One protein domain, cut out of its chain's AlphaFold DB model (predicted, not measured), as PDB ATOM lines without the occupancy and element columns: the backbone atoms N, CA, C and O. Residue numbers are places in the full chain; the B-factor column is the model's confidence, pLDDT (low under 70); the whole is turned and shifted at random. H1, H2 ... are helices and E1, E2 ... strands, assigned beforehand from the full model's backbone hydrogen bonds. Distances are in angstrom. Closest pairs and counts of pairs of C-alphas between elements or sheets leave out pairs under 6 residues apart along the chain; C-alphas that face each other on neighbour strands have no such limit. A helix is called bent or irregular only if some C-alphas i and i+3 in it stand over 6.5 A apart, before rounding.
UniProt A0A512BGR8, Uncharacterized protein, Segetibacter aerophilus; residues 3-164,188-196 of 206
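This is residues 3 to 164 and 188 to 196 of the 206 residues of an uncharacterized protein of Segetibacter aerophilus (UniProt A0A512BGR8). A small parallel sheet of three strands is layered between helix H5 over one face and helix H3 over the other, while the bent helix H6 runs from near H5, past the end of the sheet where E2 and E3 begin, to H3. H2 packs on H3, H1 and E1 lie side by side, and residues 27 to 33 stick out. The printed part has 171 residues with six named helices and four named strands, ordered H1 E1 H2 E2 H3 E3 H4 E4 H5 H6; the sheet's order is E2 E3 E4 and the class is mostly helix. The whole is compact, with a radius of gyration of the C-alphas of 16.5 A and spans of 51 by 40 by 34 A.

Start at H1, residues 3 to 11, and E1, residues 15 to 19: their closest C-alphas, Ser 7 and Leu 17, are 4.8 A apart. E1 pairs with no named strand, but its residues 18 to 19 pair antiparallel with residues 195 to 196. H2, residues 34 to 44, touches residues 63 to 70 of H3, residues 58 to 74; the closest C-alphas, Leu 42 and Ala 67, are 5.9 A apart. E2, residues 47 to 52, is parallel to E3, residues 78 to 84; look for N 48 and O 78, 2.8 A apart, within hydrogen-bond range. E3 is parallel to E4, residues 115 to 117, with N 117 and O 83 at 2.9 A. H3 is on the sheet at a height of 9.8 A. H4, residues 95 to 109, only grazes the sheet with residues 100 to 107. E2, H3, E3 and E3, H4, E4 are strand-helix-strand units, parallel neighbours joined through a helix, with right-handed crossovers. H5, residues 120 to 137, is on the opposite face from H3, at a height of 9.6 A. H6, residues 139 to 164, was assigned as one helix by its hydrogen bonds but is bent, with C-alphas 149 and 152 7.5 A apart; its arms are H6a, residues 139 to 149, and H6b, residues 152 to 164. H6b touches H3, closest at the C-alphas of His 72 and Val 154, 6.1 A. Every O i to N i+4 pair is within hydrogen-bond range in H1 to H5, H6a and H6b.

Find C-alpha 3 at (197.747, 229.424, 167.757), where H1 begins. H3 spans 24.2 A, E3 19.9 A, H4 20.8 A and H5 25.9 A. H6b ends at C-alpha 164, (235.386, 232.675, 173.990).

Residues 165 to 187 are not printed; C-alphas 164 and 188 are 27.7 A apart. E1 to H2 is a long link. Mean pLDDT of the printed part is 75.2; 45 residues are under 70, among them 21 to 35 and 188 to 196.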
ATOM      1  N   LEU A   3     197.307 228.040 167.516       83.81
ATOM      2  CA  LEU A   3     197.747 229.424 167.757       83.81
ATOM      3  C   LEU A   3     196.720 230.484 167.327       83.81
ATOM      4  O   LEU A   3     196.625 231.531 167.959       83.81
ATOM      5  N   TYR A   4     195.937 230.217 166.282       82.62
ATOM      6  CA  TYR A   4     194.838 231.094 165.871       82.62
ATOM      7  C   TYR A   4     193.717 231.097 166.916       82.62
ATOM      8  O   TYR A   4     193.218 232.156 167.291       82.62
ATOM      9  N   ASP A   5     193.385 229.916 167.441       87.31
ATOM     10  CA  ASP A   5     192.353 229.758 168.465       87.31
ATOM     11  C   ASP A   5     192.783 230.446 169.782       87.31
ATOM     12  O   ASP A   5     191.986 231.145 170.411       87.31
ATOM     13  N   GLU A   6     194.067 230.342 170.153       87.38
ATOM     14  CA  GLU A   6     194.647 231.087 171.281       87.38
ATOM     15  C   GLU A   6     194.675 232.601 171.040       87.38
ATOM     16  O   GLU A   6     194.371 233.357 171.958       87.38
ATOM     17  N   SER A   7     194.976 233.059 169.821       85.19
ATOM     18  CA  SER A   7     194.949 234.489 169.476       85.19
ATOM     19  C   SER A   7     193.552 235.084 169.680       85.19
ATOM     20  O   SER A   7     193.402 236.117 170.328       85.19
ATOM     21  N   ILE A   8     192.503 234.388 169.221       86.94
ATOM     22  CA  ILE A   8     191.105 234.799 169.443       86.94
ATOM     23  C   ILE A   8     190.775 234.861 170.936       86.94
ATOM     24  O   ILE A   8     190.092 235.784 171.385       86.94
ATOM     25  N   ARG A   9     191.225 233.864 171.706       89.88
ATOM     26  CA  ARG A   9     190.986 233.801 173.149       89.88
ATOM     27  C   ARG A   9     191.627 234.988 173.865       89.88
ATOM     28  O   ARG A   9     190.922 235.699 174.575       89.88
ATOM     29  N   LEU A  10     192.918 235.210 173.630       82.81
ATOM     30  CA  LEU A  10     193.729 236.252 174.264       82.81
ATOM     31  C   LEU A  10     193.324 237.669 173.839       82.81
ATOM     32  O   LEU A  10     193.475 238.613 174.616       82.81
ATOM     33  N   ASN A  11     192.728 237.828 172.652       83.44
ATOM     34  CA  ASN A  11     192.244 239.126 172.184       83.44
ATOM     35  C   ASN A  11     191.149 239.703 173.098       83.44
ATOM     36  O   ASN A  11     191.022 240.918 173.226       83.44
ATOM     37  N   LYS A  12     190.398 238.848 173.809       83.19
ATOM     38  CA  LYS A  12     189.441 239.284 174.844       83.19
ATOM     39  C   LYS A  12     190.114 240.047 175.989       83.19
ATOM     40  O   LYS A  12     189.467 240.872 176.624       83.19
ATOM     41  N   SER A  13     191.397 239.786 176.202       71.62
ATOM     42  CA  SER A  13     192.257 240.394 177.218       71.62
ATOM     43  C   SER A  13     193.206 241.443 176.612       71.62
ATOM     44  O   SER A  13     194.141 241.887 177.274       71.62
ATOM     45  N   GLY A  14     192.987 241.849 175.352       75.44
ATOM     46  CA  GLY A  14     193.783 242.870 174.656       75.44
ATOM     47  C   GLY A  14     195.120 242.381 174.085       75.44
ATOM     48  O   GLY A  14     195.948 243.204 173.688       75.44
ATOM     49  N   LEU A  15     195.345 241.064 174.039       78.00
ATOM     50  CA  LEU A  15     196.574 240.450 173.533       78.00
ATOM     51  C   LEU A  15     196.318 239.742 172.200       78.00
ATOM     52  O   LEU A  15     195.427 238.906 172.099       78.00
ATOM     53  N   ILE A  16     197.130 240.031 171.185       79.00
ATOM     54  CA  ILE A  16     197.036 239.377 169.873       79.00
ATOM     55  C   ILE A  16     198.306 238.573 169.628       79.00
ATOM     56  O   ILE A  16     199.410 239.101 169.760       79.00
ATOM     57  N   LEU A  17     198.141 237.306 169.239       80.19
ATOM     58  CA  LEU A  17     199.235 236.481 168.730       80.19
ATOM     59  C   LEU A  17     199.319 236.657 167.211       80.19
ATOM     60  O   LEU A  17     198.437 236.201 166.479       80.19
ATOM     61  N   GLU A  18     200.384 237.295 166.749       81.06
ATOM     62  CA  GLU A  18     200.803 237.337 165.352       81.06
ATOM     63  C   GLU A  18     201.898 236.285 165.152       81.06
ATOM     64  O   GLU A  18     202.899 236.266 165.852       81.06
ATOM     65  N   ILE A  19     201.721 235.357 164.220       78.38
ATOM     66  CA  ILE A  19     202.673 234.258 164.038       78.38
ATOM     67  C   ILE A  19     203.658 234.659 162.945       78.38
ATOM     68  O   ILE A  19     203.246 234.928 161.819       78.38
ATOM     69  N   VAL A  20     204.953 234.645 163.255       74.00
ATOM     70  CA  VAL A  20     206.017 234.822 162.260       74.00
ATOM     71  C   VAL A  20     206.654 233.450 162.042       74.00
ATOM     72  O   VAL A  20     207.093 232.812 162.986       74.00
ATOM     73  N   GLN A  21     206.660 232.929 160.819       69.12
ATOM     74  CA  GLN A  21     207.245 231.613 160.532       69.12
ATOM     75  C   GLN A  21     208.399 231.768 159.561       69.12
ATOM     76  O   GLN A  21     208.303 232.536 158.607       69.12
ATOM     77  N   TRP A  22     209.478 231.025 159.804       63.94
ATOM     78  CA  TRP A  22     210.721 231.197 159.059       63.94
ATOM     79  C   TRP A  22     210.596 230.722 157.609       63.94
ATOM     80  O   TRP A  22     211.236 231.268 156.721       63.94
ATOM     81  N   GLU A  23     209.697 229.768 157.374       57.44
ATOM     82  CA  GLU A  23     209.340 229.243 156.051       57.44
ATOM     83  C   GLU A  23     208.564 230.256 155.189       57.44
ATOM     84  O   GLU A  23     208.394 230.042 153.994       57.44
ATOM     85  N   ASN A  24     208.095 231.362 155.782       55.84
ATOM     86  CA  ASN A  24     207.385 232.423 155.065       55.84
ATOM     87  C   ASN A  24     208.300 233.597 154.680       55.84
ATOM     88  O   ASN A  24     207.821 234.542 154.046       55.84
ATOM     89  N   PHE A  25     209.583 233.578 155.068       62.38
ATOM     90  CA  PHE A  25     210.545 234.535 154.520       62.38
ATOM     91  C   PHE A  25     210.874 234.163 153.076       62.38
ATOM     92  O   PHE A  25     210.757 233.014 152.657       62.38
ATOM     93  N   LEU A  26     211.238 235.169 152.286       50.28
ATOM     94  CA  LEU A  26     211.524 234.967 150.879       50.28
ATOM     95  C   LEU A  26     212.857 234.213 150.742       50.28
ATOM     96  O   LEU A  26     213.909 234.782 151.005       50.28
ATOM     97  N   ASP A  27     212.825 232.978 150.235       51.59
ATOM     98  CA  ASP A  27     214.026 232.177 149.915       51.59
ATOM     99  C   ASP A  27     214.878 232.763 148.762       51.59
ATOM    100  O   ASP A  27     215.803 232.128 148.249       51.59
ATOM    101  N   ALA A  28     214.557 233.973 148.293       48.81
ATOM    102  CA  ALA A  28     215.288 234.636 147.227       48.81
ATOM    103  C   ALA A  28     216.569 235.276 147.767       48.81
ATOM    104  O   ALA A  28     216.582 235.891 148.832       48.81
ATOM    105  N   VAL A  29     217.638 235.212 146.970       47.66
ATOM    106  CA  VAL A  29     218.853 235.998 147.210       47.66
ATOM    107  C   VAL A  29     218.467 237.480 147.221       47.66
ATOM    108  O   VAL A  29     218.182 238.068 146.178       47.66
ATOM    109  N   SER A  30     218.415 238.065 148.412       48.97
ATOM    110  CA  SER A  30     218.092 239.473 148.626       48.97
ATOM    111  C   SER A  30     219.379 240.310 148.695       48.97
ATOM    112  O   SER A  30     220.475 239.780 148.882       48.97
ATOM    113  N   GLN A  31     219.264 241.634 148.540       47.25
ATOM    114  CA  GLN A  31     220.398 242.549 148.747       47.25
ATOM    115  C   GLN A  31     220.888 242.560 150.210       47.25
ATOM    116  O   GLN A  31     222.041 242.903 150.461       47.25
ATOM    117  N   THR A  32     220.036 242.165 151.161       48.69
ATOM    118  CA  THR A  32     220.370 241.894 152.568       48.69
ATOM    119  C   THR A  32     220.492 240.386 152.816       48.69
ATOM    120  O   THR A  32     219.843 239.581 152.148       48.69
ATOM    121  N   ASN A  33     221.322 239.958 153.768       65.19
ATOM    122  CA  ASN A  33     221.454 238.532 154.078       65.19
ATOM    123  C   ASN A  33     220.162 238.030 154.764       65.19
ATOM    124  O   ASN A  33     219.629 238.750 155.606       65.19
ATOM    125  N   LEU A  34     219.667 236.813 154.474       66.56
ATOM    126  CA  LEU A  34     218.494 236.227 155.166       66.56
ATOM    127  C   LEU A  34     218.661 236.268 156.696       66.56
ATOM    128  O   LEU A  34     217.707 236.475 157.442       66.56
ATOM    129  N   GLN A  35     219.905 236.155 157.168       65.56
ATOM    130  CA  GLN A  35     220.238 236.274 158.584       65.56
ATOM    131  C   GLN A  35     219.838 237.629 159.199       65.56
ATOM    132  O   GLN A  35     219.478 237.684 160.376       65.56
ATOM    133  N   ASP A  36     219.877 238.717 158.427       72.94
ATOM    134  CA  ASP A  36     219.482 240.048 158.895       72.94
ATOM    135  C   ASP A  36     217.964 240.151 159.078       72.94
ATOM    136  O   ASP A  36     217.502 240.778 160.035       72.94
ATOM    137  N   GLU A  37     217.185 239.493 158.214       73.38
ATOM    138  CA  GLU A  37     215.724 239.427 158.334       73.38
ATOM    139  C   GLU A  37     215.308 238.651 159.582       73.38
ATOM    140  O   GLU A  37     214.493 239.134 160.373       73.38
ATOM    141  N   TYR A  38     215.951 237.509 159.829       73.19
ATOM    142  CA  TYR A  38     215.761 236.733 161.049       73.19
ATOM    143  C   TYR A  38     216.112 237.529 162.306       73.19
ATOM    144  O   TYR A  38     215.322 237.597 163.249       73.19
ATOM    145  N   ASN A  39     217.265 238.201 162.311       77.06
ATOM    146  CA  ASN A  39     217.676 239.045 163.431       77.06
ATOM    147  C   ASN A  39     216.681 240.192 163.668       77.06
ATOM    148  O   ASN A  39     216.388 240.527 164.816       77.06
ATOM    149  N   LYS A  40     216.147 240.797 162.601       80.56
ATOM    150  CA  LYS A  40     215.123 241.842 162.694       80.56
ATOM    151  C   LYS A  40     213.820 241.295 163.277       80.56
ATOM    152  O   LYS A  40     213.268 241.928 164.175       80.56
ATOM    153  N   ALA A  41     213.372 240.124 162.828       78.69
ATOM    154  CA  ALA A  41     212.181 239.469 163.355       78.69
ATOM    155  C   ALA A  41     212.333 239.149 164.850       78.69
ATOM    156  O   ALA A  41     211.481 239.533 165.648       78.69
ATOM    157  N   LEU A  42     213.459 238.551 165.259       77.81
ATOM    158  CA  LEU A  42     213.751 238.238 166.665       77.81
ATOM    159  C   LEU A  42     213.709 239.479 167.567       77.81
ATOM    160  O   LEU A  42     213.199 239.409 168.682       77.81
ATOM    161  N   LYS A  43     214.195 240.625 167.075       79.00
ATOM    162  CA  LYS A  43     214.184 241.903 167.807       79.00
ATOM    163  C   LYS A  43     212.798 242.509 167.992       79.00
ATOM    164  O   LYS A  43     212.605 243.296 168.913       79.00
ATOM    165  N   GLN A  44     211.866 242.192 167.101       79.50
ATOM    166  CA  GLN A  44     210.502 242.718 167.129       79.50
ATOM    167  C   GLN A  44     209.538 241.811 167.892       79.50
ATOM    168  O   GLN A  44     208.425 242.224 168.196       79.50
ATOM    169  N   CYS A  45     209.955 240.585 168.205       81.06
ATOM    170  CA  CYS A  45     209.090 239.611 168.840       81.06
ATOM    171  C   CYS A  45     209.062 239.756 170.358       81.06
ATOM    172  O   CYS A  45     210.070 239.980 171.025       81.06
ATOM    173  N   SER A  46     207.872 239.530 170.898       84.12
ATOM    174  CA  SER A  46     207.613 239.455 172.334       84.12
ATOM    175  C   SER A  46     207.850 238.048 172.895       84.12
ATOM    176  O   SER A  46     208.201 237.888 174.064       84.12
ATOM    177  N   ILE A  47     207.689 237.014 172.062       87.19
ATOM    178  CA  ILE A  47     207.933 235.619 172.421       87.19
ATOM    179  C   ILE A  47     208.746 234.930 171.323       87.19
ATOM    180  O   ILE A  47     208.444 235.013 170.136       87.19
ATOM    181  N   VAL A  48     209.750 234.168 171.746       87.88
ATOM    182  CA  VAL A  48     210.456 233.197 170.917       87.88
ATOM    183  C   VAL A  48     210.252 231.828 171.526       87.88
ATOM    184  O   VAL A  48     210.371 231.602 172.723       87.88
ATOM    185  N   VAL A  49     209.907 230.881 170.679       87.06
ATOM    186  CA  VAL A  49     209.684 229.487 171.039       87.06
ATOM    187  C   VAL A  49     210.821 228.797 170.232       87.06
ATOM    188  O   VAL A  49     211.011 229.137 169.078       87.06
ATOM    189  N   CYS A  50     211.633 227.892 170.809       86.62
ATOM    190  CA  CYS A  50     212.665 227.047 170.133       86.62
ATOM    191  C   CYS A  50     212.324 225.532 170.246       86.62
ATOM    192  O   CYS A  50     212.011 225.098 171.359       86.62
ATOM    193  N   LEU A  51     212.157 224.775 169.142       85.88
ATOM    194  CA  LEU A  51     211.750 223.341 169.149       85.88
ATOM    195  C   LEU A  51     213.011 222.531 168.885       85.88
ATOM    196  O   LEU A  51     213.731 222.822 167.938       85.88
ATOM    197  N   PHE A  52     213.227 221.490 169.673       84.75
ATOM    198  CA  PHE A  52     214.349 220.581 169.508       84.75
ATOM    199  C   PHE A  52     213.856 219.141 169.550       84.75
ATOM    200  O   PHE A  52     212.937 218.813 170.302       84.75
ATOM    201  N   TYR A  53     214.495 218.267 168.774       84.94
ATOM    202  CA  TYR A  53     214.273 216.825 168.851       84.94
ATOM    203  C   TYR A  53     215.598 216.077 168.988       84.94
ATOM    204  O   TYR A  53     215.996 215.755 170.103       84.94
ATOM    205  N   THR A  54     216.299 215.847 167.878       77.44
ATOM    206  CA  THR A  54     217.561 215.088 167.842       77.44
ATOM    207  C   THR A  54     218.805 215.963 167.722       77.44
ATOM    208  O   THR A  54     219.903 215.479 167.975       77.44
ATOM    209  N   LYS A  55     218.657 217.242 167.356       78.44
ATOM    210  CA  LYS A  55     219.774 218.163 167.103       78.44
ATOM    211  C   LYS A  55     219.458 219.596 167.523       78.44
ATOM    212  O   LYS A  55     218.298 220.008 167.498       78.44
ATOM    213  N   ALA A  56     220.503 220.346 167.864       78.00
ATOM    214  CA  ALA A  56     220.492 221.803 167.970       78.00
ATOM    215  C   ALA A  56     221.518 222.348 166.968       78.00
ATOM    216  O   ALA A  56     222.697 222.471 167.282       78.00
ATOM    217  N   GLY A  57     221.091 222.592 165.727       74.06
ATOM    218  CA  GLY A  57     222.003 223.005 164.658       74.06
ATOM    219  C   GLY A  57     222.648 224.367 164.928       74.06
ATOM    220  O   GLY A  57     222.082 225.201 165.633       74.06
ATOM    221  N   LYS A  58     223.816 224.611 164.323       70.94
ATOM    222  CA  LYS A  58     224.581 225.862 164.466       70.94
ATOM    223  C   LYS A  58     223.736 227.124 164.242       70.94
ATOM    224  O   LYS A  58     223.866 228.072 165.008       70.94
ATOM    225  N   TYR A  59     222.869 227.131 163.227       71.31
ATOM    226  CA  TYR A  59     221.983 228.268 162.953       71.31
ATOM    227  C   TYR A  59     220.948 228.457 164.063       71.31
ATOM    228  O   TYR A  59     220.909 229.519 164.662       71.31
ATOM    229  N   THR A  60     220.237 227.404 164.472       75.00
ATOM    230  CA  THR A  60     219.296 227.471 165.605       75.00
ATOM    231  C   THR A  60     219.953 227.965 166.897       75.00
ATOM    232  O   THR A  60     219.346 228.714 167.660       75.00
ATOM    233  N   GLN A  61     221.203 227.570 167.152       79.25
ATOM    234  CA  GLN A  61     221.968 228.087 168.289       79.25
ATOM    235  C   GLN A  61     222.283 229.581 168.130       79.25
ATOM    236  O   GLN A  61     222.091 230.329 169.081       79.25
ATOM    237  N   LEU A  62     222.681 230.035 166.936       77.19
ATOM    238  CA  LEU A  62     222.911 231.455 166.645       77.19
ATOM    239  C   LEU A  62     221.638 232.300 166.823       77.19
ATOM    240  O   LEU A  62     221.686 233.402 167.357       77.19
ATOM    241  N   GLU A  63     220.486 231.788 166.401       80.88
ATOM    242  CA  GLU A  63     219.191 232.463 166.546       80.88
ATOM    243  C   GLU A  63     218.794 232.577 168.017       80.88
ATOM    244  O   GLU A  63     218.340 233.631 168.470       80.88
ATOM    245  N   PHE A  64     219.023 231.508 168.783       85.62
ATOM    246  CA  PHE A  64     218.865 231.525 170.230       85.62
ATOM    247  C   PHE A  64     219.816 232.537 170.884       85.62
ATOM    248  O   PHE A  64     219.383 233.282 171.757       85.62
ATOM    249  N   ASP A  65     221.077 232.624 170.445       83.75
ATOM    250  CA  ASP A  65     222.055 233.599 170.950       83.75
ATOM    251  C   ASP A  65     221.602 235.035 170.681       83.75
ATOM    252  O   ASP A  65     221.654 235.884 171.574       83.75
ATOM    253  N   THR A  66     221.104 235.303 169.473       84.00
ATOM    254  CA  THR A  66     220.538 236.604 169.104       84.00
ATOM    255  C   THR A  66     219.328 236.947 169.971       84.00
ATOM    256  O   THR A  66     219.251 238.059 170.498       84.00
ATOM    257  N   ALA A  67     218.400 236.003 170.163       85.00
ATOM    258  CA  ALA A  67     217.231 236.197 171.018       85.00
ATOM    259  C   ALA A  67     217.638 236.445 172.478       85.00
ATOM    260  O   ALA A  67     217.121 237.358 173.115       85.00
ATOM    261  N   LEU A  68     218.600 235.678 172.997       87.38
ATOM    262  CA  LEU A  68     219.091 235.794 174.368       87.38
ATOM    263  C   LEU A  68     219.813 237.123 174.603       87.38
ATOM    264  O   LEU A  68     219.618 237.753 175.642       87.38
ATOM    265  N   LYS A  69     220.601 237.586 173.629       85.62
ATOM    266  CA  LYS A  69     221.223 238.914 173.662       85.62
ATOM    267  C   LYS A  69     220.171 240.025 173.674       85.62
ATOM    268  O   LYS A  69     220.270 240.951 174.473       85.62
ATOM    269  N   GLN A  70     219.147 239.933 172.833       85.06
ATOM    270  CA  GLN A  70     218.057 240.910 172.825       85.06
ATOM    271  C   GLN A  70     217.285 240.897 174.157       85.06
ATOM    272  O   GLN A  70     216.981 241.959 174.711       85.06
ATOM    273  N   PHE A  71     217.034 239.705 174.705       86.00
ATOM    274  CA  PHE A  71     216.379 239.517 175.995       86.00
ATOM    275  C   PHE A  71     217.192 240.133 177.134       86.00
ATOM    276  O   PHE A  71     216.646 240.849 177.965       86.00
ATOM    277  N   HIS A  72     218.507 239.948 177.126       83.31
ATOM    278  CA  HIS A  72     219.412 240.607 178.059       83.31
ATOM    279  C   HIS A  72     219.292 242.139 178.016       83.31
ATOM    280  O   HIS A  72     219.196 242.799 179.051       83.31
ATOM    281  N   GLU A  73     219.300 242.712 176.812       82.31
ATOM    282  CA  GLU A  73     219.304 244.162 176.607       82.31
ATOM    283  C   GLU A  73     217.942 244.795 176.937       82.31
ATOM    284  O   GLU A  73     217.873 245.886 177.511       82.31
ATOM    285  N   THR A  74     216.843 244.109 176.617       81.50
ATOM    286  CA  THR A  74     215.500 244.714 176.625       81.50
ATOM    287  C   THR A  74     214.516 244.055 177.589       81.50
ATOM    288  O   THR A  74     213.619 244.730 178.100       81.50
ATOM    289  N   GLY A  75     214.722 242.790 177.941       79.94
ATOM    290  CA  GLY A  75     213.753 241.924 178.618       79.94
ATOM    291  C   GLY A  75     212.840 241.151 177.658       79.94
ATOM    292  O   GLY A  75     211.968 240.429 178.126       79.94
ATOM    293  N   LEU A  76     213.015 241.294 176.338       84.25
ATOM    294  CA  LEU A  76     212.273 240.567 175.299       84.25
ATOM    295  C   LEU A  76     213.215 240.055 174.209       84.25
ATOM    296  O   LEU A  76     214.270 240.648 174.024       84.25
ATOM    297  N   PRO A  77     212.843 239.012 173.455       87.19
ATOM    298  CA  PRO A  77     211.645 238.181 173.620       87.19
ATOM    299  C   PRO A  77     211.722 237.272 174.854       87.19
ATOM    300  O   PRO A  77     212.809 236.886 175.268       87.19
ATOM    301  N   LEU A  78     210.578 236.848 175.401       86.50
ATOM    302  CA  LEU A  78     210.546 235.699 176.314       86.50
ATOM    303  C   LEU A  78     210.875 234.424 175.531       86.50
ATOM    304  O   LEU A  78     210.226 234.141 174.523       86.50
ATOM    305  N   ILE A  79     211.861 233.648 175.986       88.62
ATOM    306  CA  ILE A  79     212.403 232.512 175.230       88.62
ATOM    307  C   ILE A  79     211.942 231.186 175.844       88.62
ATOM    308  O   ILE A  79     212.287 230.859 176.974       88.62
ATOM    309  N   TYR A  80     211.201 230.378 175.083       89.19
ATOM    310  CA  TYR A  80     210.722 229.061 175.505       89.19
ATOM    311  C   TYR A  80     211.371 227.942 174.697       89.19
ATOM    312  O   TYR A  80     211.110 227.779 173.505       89.19
ATOM    313  N   THR A  81     212.144 227.088 175.356       90.38
ATOM    314  CA  THR A  81     212.801 225.944 174.711       90.38
ATOM    315  C   THR A  81     212.046 224.650 175.005       90.38
ATOM    316  O   THR A  81     211.874 224.284 176.173       90.38
ATOM    317  N   TYR A  82     211.643 223.937 173.955       87.00
ATOM    318  CA  TYR A  82     210.906 222.681 174.051       87.00
ATOM    319  C   TYR A  82     211.679 221.537 173.400       87.00
ATOM    320  O   TYR A  82     212.102 221.667 172.256       87.00
ATOM    321  N   PHE A  83     211.818 220.412 174.101       88.12
ATOM    322  CA  PHE A  83     212.563 219.241 173.632       88.12
ATOM    323  C   PHE A  83     211.641 218.033 173.516       88.12
ATOM    324  O   PHE A  83     211.066 217.583 174.509       88.12
ATOM    325  N   LYS A  84     211.509 217.490 172.310       87.69
ATOM    326  CA  LYS A  84     210.698 216.303 172.072       87.69
ATOM    327  C   LYS A  84     211.354 215.081 172.714       87.69
ATOM    328  O   LYS A  84     212.551 214.853 172.552       87.69
ATOM    329  N   THR A  85     210.576 214.292 173.443       88.94
ATOM    330  CA  THR A  85     211.030 213.029 174.036       88.94
ATOM    331  C   THR A  85     211.076 211.908 173.003       88.94
ATOM    332  O   THR A  85     210.424 211.982 171.963       88.94
ATOM    333  N   GLY A  86     211.768 210.817 173.334       81.94
ATOM    334  CA  GLY A  86     211.820 209.634 172.472       81.94
ATOM    335  C   GLY A  86     212.762 209.791 171.283       81.94
ATOM    336  O   GLY A  86     212.637 209.057 170.308       81.94
ATOM    337  N   ALA A  87     213.695 210.747 171.356       71.75
ATOM    338  CA  ALA A  87     214.822 210.776 170.440       71.75
ATOM    339  C   ALA A  87     215.592 209.449 170.571       71.75
ATOM    340  O   ALA A  87     215.748 208.965 171.699       71.75
ATOM    341  N   PRO A  88     216.056 208.854 169.458       70.44
ATOM    342  CA  PRO A  88     216.982 207.730 169.514       70.44
ATOM    343  C   PRO A  88     218.193 208.080 170.381       70.44
ATOM    344  O   PRO A  88     218.547 209.258 170.493       70.44
ATOM    345  N   GLU A  89     218.838 207.068 170.967       68.19
ATOM    346  CA  GLU A  89     220.125 207.291 171.621       68.19
ATOM    347  C   GLU A  89     221.074 207.989 170.646       68.19
ATOM    348  O   GLU A  89     221.240 207.584 169.493       68.19
ATOM    349  N   ALA A  90     221.638 209.093 171.124       68.56
ATOM    350  CA  ALA A  90     222.657 209.845 170.427       68.56
ATOM    351  C   ALA A  90     223.820 208.912 170.076       68.56
ATOM    352  O   ALA A  90     224.442 208.351 170.977       68.56
ATOM    353  N   ASP A  91     224.144 208.773 168.788       72.00
ATOM    354  CA  ASP A  91     225.409 208.151 168.404       72.00
ATOM    355  C   ASP A  91     226.546 209.007 168.995       72.00
ATOM    356  O   ASP A  91     226.658 210.188 168.648       72.00
ATOM    357  N   PRO A  92     227.393 208.461 169.889       69.94
ATOM    358  CA  PRO A  92     228.476 209.214 170.520       69.94
ATOM    359  C   PRO A  92     229.528 209.714 169.517       69.94
ATOM    360  O   PRO A  92     230.338 210.580 169.859       69.94
ATOM    361  N   ASN A  93     229.521 209.215 168.279       75.38
ATOM    362  CA  ASN A  93     230.357 209.708 167.187       75.38
ATOM    363  C   ASN A  93     229.666 210.774 166.326       75.38
ATOM    364  O   ASN A  93     230.330 211.421 165.520       75.38
ATOM    365  N   ASN A  94     228.366 211.010 166.513       71.62
ATOM    366  CA  ASN A  94     227.632 212.042 165.796       71.62
ATOM    367  C   ASN A  94     227.839 213.411 166.465       71.62
ATOM    368  O   ASN A  94     227.365 213.670 167.574       71.62
ATOM    369  N   GLU A  95     228.532 214.313 165.769       70.12
ATOM    370  CA  GLU A  95     228.774 215.690 166.222       70.12
ATOM    371  C   GLU A  95     227.472 216.451 166.532       70.12
ATOM    372  O   GLU A  95     227.393 217.165 167.526       70.12
ATOM    373  N   GLN A  96     226.401 216.207 165.776       63.84
ATOM    374  CA  GLN A  96     225.113 216.895 165.934       63.84
ATOM    375  C   GLN A  96     224.383 216.475 167.216       63.84
ATOM    376  O   GLN A  96     223.617 217.251 167.794       63.84
ATOM    377  N   ALA A  97     224.609 215.241 167.668       62.44
ATOM    378  CA  ALA A  97     224.079 214.770 168.937       62.44
ATOM    379  C   ALA A  97     224.830 215.404 170.120       62.44
ATOM    380  O   ALA A  97     224.207 215.812 171.104       62.44
ATOM    381  N   LYS A  98     226.153 215.588 169.985       74.06
ATOM    382  CA  LYS A  98     226.958 216.355 170.949       74.06
ATOM    383  C   LYS A  98     226.491 217.807 171.029       74.06
ATOM    384  O   LYS A  98     226.423 218.346 172.131       74.06
ATOM    385  N   ASP A  99     226.110 218.412 169.906       77.69
ATOM    386  CA  ASP A  99     225.586 219.782 169.874       77.69
ATOM    387  C   ASP A  99     224.307 219.940 170.705       77.69
ATOM    388  O   ASP A  99     224.171 220.913 171.445       77.69
ATOM    389  N   LEU A 100     223.383 218.972 170.650       81.81
ATOM    390  CA  LEU A 100     222.153 219.019 171.447       81.81
ATOM    391  C   LEU A 100     222.435 218.933 172.954       81.81
ATOM    392  O   LEU A 100     221.851 219.687 173.737       81.81
ATOM    393  N   ASP A 101     223.315 218.021 173.368       84.50
ATOM    394  CA  ASP A 101     223.666 217.848 174.779       84.50
ATOM    395  C   ASP A 101     224.473 219.030 175.318       84.50
ATOM    396  O   ASP A 101     224.219 219.496 176.433       84.50
ATOM    397  N   ASN A 102     225.399 219.562 174.521       86.31
ATOM    398  CA  ASN A 102     226.117 220.791 174.844       86.31
ATOM    399  C   ASN A 102     225.148 221.963 174.983       86.31
ATOM    400  O   ASN A 102     225.233 222.708 175.957       86.31
ATOM    401  N   PHE A 103     224.175 222.084 174.080       86.75
ATOM    402  CA  PHE A 103     223.160 223.124 174.160       86.75
ATOM    403  C   PHE A 103     222.300 222.992 175.426       86.75
ATOM    404  O   PHE A 103     222.112 223.977 176.135       86.75
ATOM    405  N   LYS A 104     221.848 221.785 175.794       88.69
ATOM    406  CA  LYS A 104     221.110 221.553 177.054       88.69
ATOM    407  C   LYS A 104     221.922 221.933 178.294       88.69
ATOM    408  O   LYS A 104     221.366 222.546 179.204       88.69
ATOM    409  N   LYS A 105     223.215 221.585 178.338       87.81
ATOM    410  CA  LYS A 105     224.120 222.011 179.420       87.81
ATOM    411  C   LYS A 105     224.202 223.534 179.480       87.81
ATOM    412  O   LYS A 105     223.991 224.109 180.541       87.81
ATOM    413  N   ARG A 106     224.366 224.173 178.318       86.38
ATOM    414  CA  ARG A 106     224.406 225.631 178.175       86.38
ATOM    415  C   ARG A 106     223.140 226.310 178.698       86.38
ATOM    416  O   ARG A 106     223.241 227.349 179.337       86.38
ATOM    417  N   LEU A 107     221.959 225.732 178.452       88.00
ATOM    418  CA  LEU A 107     220.698 226.221 179.024       88.00
ATOM    419  C   LEU A 107     220.722 226.158 180.561       88.00
ATOM    420  O   LEU A 107     220.352 227.126 181.221       88.00
ATOM    421  N   GLY A 108     221.226 225.060 181.130       85.44
ATOM    422  CA  GLY A 108     221.413 224.926 182.577       85.44
ATOM    423  C   GLY A 108     222.364 225.975 183.161       85.44
ATOM    424  O   GLY A 108     222.049 226.576 184.186       85.44
ATOM    425  N   ASP A 109     223.480 226.254 182.484       84.25
ATOM    426  CA  ASP A 109     224.483 227.232 182.933       84.25
ATOM    427  C   ASP A 109     223.942 228.669 182.998       84.25
ATOM    428  O   ASP A 109     224.409 229.471 183.812       84.25
ATOM    429  N   ILE A 110     222.941 228.992 182.170       80.44
ATOM    430  CA  ILE A 110     222.243 230.288 182.185       80.44
ATOM    431  C   ILE A 110     220.992 230.291 183.077       80.44
ATOM    432  O   ILE A 110     220.240 231.262 183.070       80.44
ATOM    433  N   GLY A 111     220.748 229.214 183.833       81.12
ATOM    434  CA  GLY A 111     219.575 229.066 184.701       81.12
ATOM    435  C   GLY A 111     218.258 228.843 183.949       81.12
ATOM    436  O   GLY A 111     217.186 228.948 184.543       81.12
ATOM    437  N   HIS A 112     218.317 228.535 182.651       84.19
ATOM    438  CA  HIS A 112     217.144 228.302 181.819       84.19
ATOM    439  C   HIS A 112     216.785 226.816 181.784       84.19
ATOM    440  O   HIS A 112     217.506 225.984 181.231       84.19
ATOM    441  N   PHE A 113     215.623 226.474 182.333       84.62
ATOM    442  CA  PHE A 113     215.127 225.103 182.318       84.62
ATOM    443  C   PHE A 113     214.247 224.863 181.096       84.62
ATOM    444  O   PHE A 113     213.200 225.486 180.912       84.62
ATOM    445  N   TYR A 114     214.659 223.915 180.261       87.69
ATOM    446  CA  TYR A 114     213.869 223.527 179.108       87.69
ATOM    447  C   TYR A 114     212.671 222.653 179.487       87.69
ATOM    448  O   TYR A 114     212.678 221.934 180.484       87.69
ATOM    449  N   THR A 115     211.635 222.681 178.649       91.19
ATOM    450  CA  THR A 115     210.437 221.857 178.829       91.19
ATOM    451  C   THR A 115     210.450 220.681 177.855       91.19
ATOM    452  O   THR A 115     210.607 220.869 176.654       91.19
ATOM    453  N   SER A 116     210.251 219.456 178.335       92.19
ATOM    454  CA  SER A 116     210.091 218.294 177.448       92.19
ATOM    455  C   SER A 116     208.649 218.132 176.965       92.19
ATOM    456  O   SER A 116     207.734 218.528 177.683       92.19
ATOM    457  N   TYR A 117     208.433 217.545 175.784       90.12
ATOM    458  CA  TYR A 117     207.096 217.205 175.278       90.12
ATOM    459  C   TYR A 117     207.080 215.888 174.490       90.12
ATOM    460  O   TYR A 117     208.057 215.545 173.830       90.12
ATOM    461  N   ASN A 118     205.958 215.167 174.520       88.94
ATOM    462  CA  ASN A 118     205.852 213.848 173.878       88.94
ATOM    463  C   ASN A 118     205.325 213.914 172.436       88.94
ATOM    464  O   ASN A 118     205.786 213.200 171.545       88.94
ATOM    465  N   ASN A 119     204.333 214.767 172.201       82.69
ATOM    466  CA  ASN A 119     203.637 214.922 170.926       82.69
ATOM    467  C   ASN A 119     203.093 216.355 170.789       82.69
ATOM    468  O   ASN A 119     203.303 217.191 171.669       82.69
ATOM    469  N   ILE A 120     202.426 216.647 169.671       86.19
ATOM    470  CA  ILE A 120     201.920 217.994 169.388       86.19
ATOM    471  C   ILE A 120     200.878 218.462 170.416       86.19
ATOM    472  O   ILE A 120     200.935 219.616 170.829       86.19
ATOM    473  N   ASP A 121     200.005 217.579 170.900       85.69
ATOM    474  CA  ASP A 121     198.980 217.928 171.894       85.69
ATOM    475  C   ASP A 121     199.613 218.294 173.244       85.69
ATOM    476  O   ASP A 121     199.226 219.272 173.882       85.69
ATOM    477  N   ASP A 122     200.643 217.552 173.658       88.69
ATOM    478  CA  ASP A 122     201.416 217.843 174.866       88.69
ATOM    479  C   ASP A 122     202.181 219.173 174.737       88.69
ATOM    480  O   ASP A 122     202.179 219.989 175.660       88.69
ATOM    481  N   LEU A 123     202.780 219.444 173.571       88.69
ATOM    482  CA  LEU A 123     203.417 220.734 173.286       88.69
ATOM    483  C   LEU A 123     202.413 221.891 173.385       88.69
ATOM    484  O   LEU A 123     202.686 222.884 174.063       88.69
ATOM    485  N   GLN A 124     201.253 221.755 172.741       90.31
ATOM    486  CA  GLN A 124     200.187 222.757 172.765       90.31
ATOM    487  C   GLN A 124     199.681 223.000 174.187       90.31
ATOM    488  O   GLN A 124     199.571 224.149 174.612       90.31
ATOM    489  N   LEU A 125     199.443 221.938 174.961       93.00
ATOM    490  CA  LEU A 125     199.018 222.043 176.355       93.00
ATOM    491  C   LEU A 125     200.057 222.773 177.214       93.00
ATOM    492  O   LEU A 125     199.705 223.630 178.027       93.00
ATOM    493  N   ARG A 126     201.341 222.442 177.054       91.44
ATOM    494  CA  ARG A 126     202.426 223.079 177.812       91.44
ATOM    495  C   ARG A 126     202.573 224.547 177.460       91.44
ATOM    496  O   ARG A 126     202.742 225.353 178.372       91.44
ATOM    497  N   PHE A 127     202.485 224.891 176.177       91.75
ATOM    498  CA  PHE A 127     202.594 226.278 175.750       91.75
ATOM    499  C   PHE A 127     201.359 227.097 176.134       91.75
ATOM    500  O   PHE A 127     201.525 228.201 176.645       91.75
ATOM    501  N   ARG A 128     200.142 226.538 176.030       93.06
ATOM    502  CA  ARG A 128     198.910 227.174 176.534       93.06
ATOM    503  C   ARG A 128     199.047 227.572 178.001       93.06
ATOM    504  O   ARG A 128     198.791 228.718 178.331       93.06
ATOM    505  N   LYS A 129     199.572 226.688 178.855       94.38
ATOM    506  CA  LYS A 129     199.821 227.015 180.271       94.38
ATOM    507  C   LYS A 129     200.775 228.198 180.474       94.38
ATOM    508  O   LYS A 129     200.712 228.840 181.515       94.38
ATOM    509  N   GLN A 130     201.687 228.467 179.536       90.81
ATOM    510  CA  GLN A 130     202.531 229.668 179.594       90.81
ATOM    511  C   GLN A 130     201.760 230.911 179.144       90.81
ATOM    512  O   GLN A 130     201.907 231.960 179.760       90.81
ATOM    513  N   LEU A 131     200.905 230.788 178.122       89.06
ATOM    514  CA  LEU A 131     200.007 231.866 177.697       89.06
ATOM    515  C   LEU A 131     199.015 232.248 178.804       89.06
ATOM    516  O   LEU A 131     198.830 233.433 179.052       89.06
ATOM    517  N   ASP A 132     198.464 231.271 179.527       90.50
ATOM    518  CA  ASP A 132     197.572 231.513 180.668       90.50
ATOM    519  C   ASP A 132     198.293 232.311 181.767       90.50
ATOM    520  O   ASP A 132     197.780 233.307 182.261       90.50
ATOM    521  N   LYS A 133     199.549 231.963 182.083       88.50
ATOM    522  CA  LYS A 133     200.364 232.741 183.035       88.50
ATOM    523  C   LYS A 133     200.637 234.167 182.561       88.50
ATOM    524  O   LYS A 133     200.724 235.064 183.397       88.50
ATOM    525  N   LEU A 134     200.839 234.367 181.258       84.12
ATOM    526  CA  LEU A 134     201.054 235.694 180.674       84.12
ATOM    527  C   LEU A 134     199.787 236.547 180.748       84.12
ATOM    528  O   LEU A 134     199.877 237.743 181.017       84.12
ATOM    529  N   GLU A 135     198.629 235.932 180.528       83.69
ATOM    530  CA  GLU A 135     197.328 236.576 180.661       83.69
ATOM    531  C   GLU A 135     197.040 236.945 182.125       83.69
ATOM    532  O   GLU A 135     196.794 238.114 182.416       83.69
ATOM    533  N   ASP A 136     197.183 235.994 183.053       85.62
ATOM    534  CA  ASP A 136     196.870 236.174 184.478       85.62
ATOM    535  C   ASP A 136     197.759 237.223 185.165       85.62
ATOM    536  O   ASP A 136     197.301 237.983 186.022       85.62
ATOM    537  N   ASN A 137     199.050 237.264 184.817       78.56
ATOM    538  CA  ASN A 137     200.000 238.194 185.435       78.56
ATOM    539  C   ASN A 137     200.093 239.533 184.699       78.56
ATOM    540  O   ASN A 137     200.672 240.473 185.242       78.56
ATOM    541  N   GLY A 138     199.526 239.633 183.496       74.50
ATOM    542  CA  GLY A 138     199.752 240.739 182.575       74.50
ATOM    543  C   GLY A 138     201.136 240.658 181.925       74.50
ATOM    544  O   GLY A 138     202.163 240.611 182.604       74.50
ATOM    545  N   PHE A 139     201.166 240.700 180.591       72.44
ATOM    546  CA  PHE A 139     202.380 240.496 179.791       72.44
ATOM    547  C   PHE A 139     203.560 241.387 180.231       72.44
ATOM    548  O   PHE A 139     204.665 240.893 180.448       72.44
ATOM    549  N   ILE A 140     203.306 242.685 180.430       69.94
ATOM    550  CA  ILE A 140     204.321 243.683 180.814       69.94
ATOM    551  C   ILE A 140     204.881 243.400 182.212       69.94
ATOM    552  O   ILE A 140     206.089 243.438 182.425       69.94
ATOM    553  N   LYS A 141     204.013 243.072 183.172       72.62
ATOM    554  CA  LYS A 141     204.438 242.802 184.547       72.62
ATOM    555  C   LYS A 141     205.284 241.532 184.621       72.62
ATOM    556  O   LYS A 141     206.322 241.533 185.274       72.62
ATOM    557  N   LEU A 142     204.879 240.472 183.914       70.00
ATOM    558  CA  LEU A 142     205.670 239.244 183.870       70.00
ATOM    559  C   LEU A 142     207.033 239.485 183.205       70.00
ATOM    560  O   LEU A 142     208.038 238.963 183.676       70.00
ATOM    561  N   GLN A 143     207.091 240.302 182.152       67.31
ATOM    562  CA  GLN A 143     208.351 240.690 181.515       67.31
ATOM    563  C   GLN A 143     209.307 241.371 182.507       67.31
ATOM    564  O   GLN A 143     210.483 241.006 182.566       67.31
ATOM    565  N   ASP A 144     208.817 242.325 183.299       71.19
ATOM    566  CA  ASP A 144     209.630 243.031 184.297       71.19
ATOM    567  C   ASP A 144     210.141 242.092 185.400       71.19
ATOM    568  O   ASP A 144     211.308 242.175 185.800       71.19
ATOM    569  N   ASP A 145     209.296 241.168 185.861       73.06
ATOM    570  CA  ASP A 145     209.669 240.175 186.868       73.06
ATOM    571  C   ASP A 145     210.747 239.212 186.339       73.06
ATOM    572  O   ASP A 145     211.784 239.038 186.987       73.06
ATOM    573  N   VAL A 146     210.576 238.675 185.124       70.44
ATOM    574  CA  VAL A 146     211.572 237.789 184.495       70.44
ATOM    575  C   VAL A 146     212.880 238.545 184.249       70.44
ATOM    576  O   VAL A 146     213.954 238.021 184.547       70.44
ATOM    577  N   LYS A 147     212.826 239.792 183.761       69.50
ATOM    578  CA  LYS A 147     214.019 240.623 183.532       69.50
ATOM    579  C   LYS A 147     214.813 240.844 184.819       69.50
ATOM    580  O   LYS A 147     216.041 240.789 184.787       69.50
ATOM    581  N   ARG A 148     214.142 241.074 185.950       70.56
ATOM    582  CA  ARG A 148     214.796 241.260 187.256       70.56
ATOM    583  C   ARG A 148     215.520 239.996 187.720       70.56
ATOM    584  O   ARG A 148     216.643 240.098 188.200       70.56
ATOM    585  N   GLU A 149     214.900 238.829 187.566       69.12
ATOM    586  CA  GLU A 149     215.447 237.549 188.044       69.12
ATOM    587  C   GLU A 149     216.590 237.008 187.173       69.12
ATOM    588  O   GLU A 149     217.500 236.350 187.670       69.12
ATOM    589  N   THR A 150     216.567 237.292 185.871       68.94
ATOM    590  CA  THR A 150     217.474 236.653 184.898       68.94
ATOM    591  C   THR A 150     218.670 237.510 184.492       68.94
ATOM    592  O   THR A 150     219.642 236.977 183.958       68.94
ATOM    593  N   ARG A 151     218.651 238.822 184.764       69.50
ATOM    594  CA  ARG A 151     219.693 239.761 184.316       69.50
ATOM    595  C   ARG A 151     221.108 239.328 184.704       69.50
ATOM    596  O   ARG A 151     221.982 239.307 183.847       69.50
ATOM    597  N   GLU A 152     221.333 238.923 185.952       70.12
ATOM    598  CA  GLU A 152     222.664 238.514 186.430       70.12
ATOM    599  C   GLU A 152     223.176 237.234 185.746       70.12
ATOM    600  O   GLU A 152     224.349 237.147 185.364       70.12
ATOM    601  N   ALA A 153     222.297 236.247 185.542       68.56
ATOM    602  CA  ALA A 153     222.639 234.989 184.879       68.56
ATOM    603  C   ALA A 153     222.973 235.209 183.398       68.56
ATOM    604  O   ALA A 153     223.965 234.677 182.886       68.56
ATOM    605  N   VAL A 154     222.191 236.053 182.721       68.00
ATOM    606  CA  VAL A 154     222.412 236.368 181.310       68.00
ATOM    607  C   VAL A 154     223.630 237.283 181.122       68.00
ATOM    608  O   VAL A 154     224.393 237.067 180.184       68.00
ATOM    609  N   GLU A 155     223.903 238.229 182.030       71.56
ATOM    610  CA  GLU A 155     225.127 239.054 182.016       71.56
ATOM    611  C   GLU A 155     226.395 238.191 182.103       71.56
ATOM    612  O   GLU A 155     227.354 238.390 181.348       71.56
ATOM    613  N   LYS A 156     226.408 237.204 183.007       71.12
ATOM    614  CA  LYS A 156     227.519 236.252 183.144       71.12
ATOM    615  C   LYS A 156     227.738 235.470 181.849       71.12
ATOM    616  O   LYS A 156     228.877 235.313 181.403       71.12
ATOM    617  N   TYR A 157     226.653 235.023 181.225       66.06
ATOM    618  CA  TYR A 157     226.709 234.309 179.960       66.06
ATOM    619  C   TYR A 157     227.200 235.193 178.809       66.06
ATOM    620  O   TYR A 157     228.126 234.804 178.100       66.06
ATOM    621  N   ALA A 158     226.667 236.410 178.671       66.19
ATOM    622  CA  ALA A 158     227.081 237.375 177.654       66.19
ATOM    623  C   ALA A 158     228.589 237.686 177.726       66.19
ATOM    624  O   ALA A 158     229.248 237.867 176.703       66.19
ATOM    625  N   ARG A 159     229.170 237.687 178.931       67.62
ATOM    626  CA  ARG A 159     230.626 237.788 179.111       67.62
ATOM    627  C   ARG A 159     231.358 236.534 178.623       67.62
ATOM    628  O   ARG A 159     232.348 236.682 177.920       67.62
ATOM    629  N   SER A 160     230.858 235.328 178.911       62.56
ATOM    630  CA  SER A 160     231.496 234.076 178.463       62.56
ATOM    631  C   SER A 160     231.565 233.919 176.940       62.56
ATOM    632  O   SER A 160     232.598 233.497 176.429       62.56
ATOM    633  N   ILE A 161     230.523 234.322 176.203       57.75
ATOM    634  CA  ILE A 161     230.545 234.310 174.728       57.75
ATOM    635  C   ILE A 161     231.523 235.344 174.164       57.75
ATOM    636  O   ILE A 161     232.203 235.071 173.180       57.75
ATOM    637  N   ASN A 162     231.659 236.509 174.807       55.84
ATOM    638  CA  ASN A 162     232.641 237.510 174.398       55.84
ATOM    639  C   ASN A 162     234.081 237.054 174.691       55.84
ATOM    640  O   ASN A 162     234.946 237.255 173.851       55.84
ATOM    641  N   THR A 163     234.345 236.397 175.826       45.91
ATOM    642  CA  THR A 163     235.677 235.852 176.157       45.91
ATOM    643  C   THR A 163     236.069 234.682 175.252       45.91
ATOM    644  O   THR A 163     237.197 234.650 174.770       45.91
ATOM    645  N   ALA A 164     235.139 233.773 174.932       43.22
ATOM    646  CA  ALA A 164     235.386 232.675 173.990       43.22
ATOM    647  C   ALA A 164     235.733 233.169 172.569       43.22
ATOM    648  O   ALA A 164     236.479 232.510 171.851       43.22
ATOM    649  N   ASN A 188     217.902 221.512 155.648       31.08
ATOM    650  CA  ASN A 188     216.818 221.708 156.599       31.08
ATOM    651  C   ASN A 188     216.332 220.390 157.220       31.08
ATOM    652  O   ASN A 188     215.946 219.469 156.507       31.08
ATOM    653  N   GLN A 189     216.219 220.355 158.553       32.38
ATOM    654  CA  GLN A 189     215.154 219.596 159.224       32.38
ATOM    655  C   GLN A 189     214.596 220.433 160.383       32.38
ATOM    656  O   GLN A 189     215.091 220.365 161.507       32.38
ATOM    657  N   GLN A 190     213.607 221.252 160.011       32.81
ATOM    658  CA  GLN A 190     212.470 221.785 160.771       32.81
ATOM    659  C   GLN A 190     212.708 222.239 162.220       32.81
ATOM    660  O   GLN A 190     212.535 221.481 163.175       32.81
ATOM    661  N   ALA A 191     212.954 223.542 162.371       30.39
ATOM    662  CA  ALA A 191     212.551 224.306 163.545       30.39
ATOM    663  C   ALA A 191     211.372 225.215 163.145       30.39
ATOM    664  O   ALA A 191     211.561 226.320 162.653       30.39
ATOM    665  N   GLU A 192     210.135 224.750 163.318       31.91
ATOM    666  CA  GLU A 192     208.940 225.584 163.106       31.91
ATOM    667  C   GLU A 192     208.762 226.544 164.293       31.91
ATOM    668  O   GLU A 192     208.459 226.045 165.376       31.91
ATOM    669  N   LYS A 193     208.929 227.877 164.153       41.00
ATOM    670  CA  LYS A 193     208.606 228.858 165.227       41.00
ATOM    671  C   LYS A 193     208.774 230.334 164.857       41.00
ATOM    672  O   LYS A 193     209.856 230.668 164.411       41.00
ATOM    673  N   ILE A 194     207.794 231.183 165.216       42.28
ATOM    674  CA  ILE A 194     207.847 232.410 166.068       42.28
ATOM    675  C   ILE A 194     206.388 232.836 166.389       42.28
ATOM    676  O   ILE A 194     205.500 232.693 165.549       42.28
ATOM    677  N   VAL A 195     206.117 233.388 167.582       37.94
ATOM    678  CA  VAL A 195     204.860 234.103 167.890       37.94
ATOM    679  C   VAL A 195     205.192 235.522 168.367       37.94
ATOM    680  O   VAL A 195     205.670 235.717 169.480       37.94
ATOM    681  N   ASN A 196     204.939 236.521 167.530       37.25
ATOM    682  CA  ASN A 196     204.869 237.920 167.922       37.25
ATOM    683  C   ASN A 196     203.623 238.149 168.804       37.25
ATOM    684  O   ASN A 196     202.528 237.696 168.479       37.25
TER     685      ASN A 196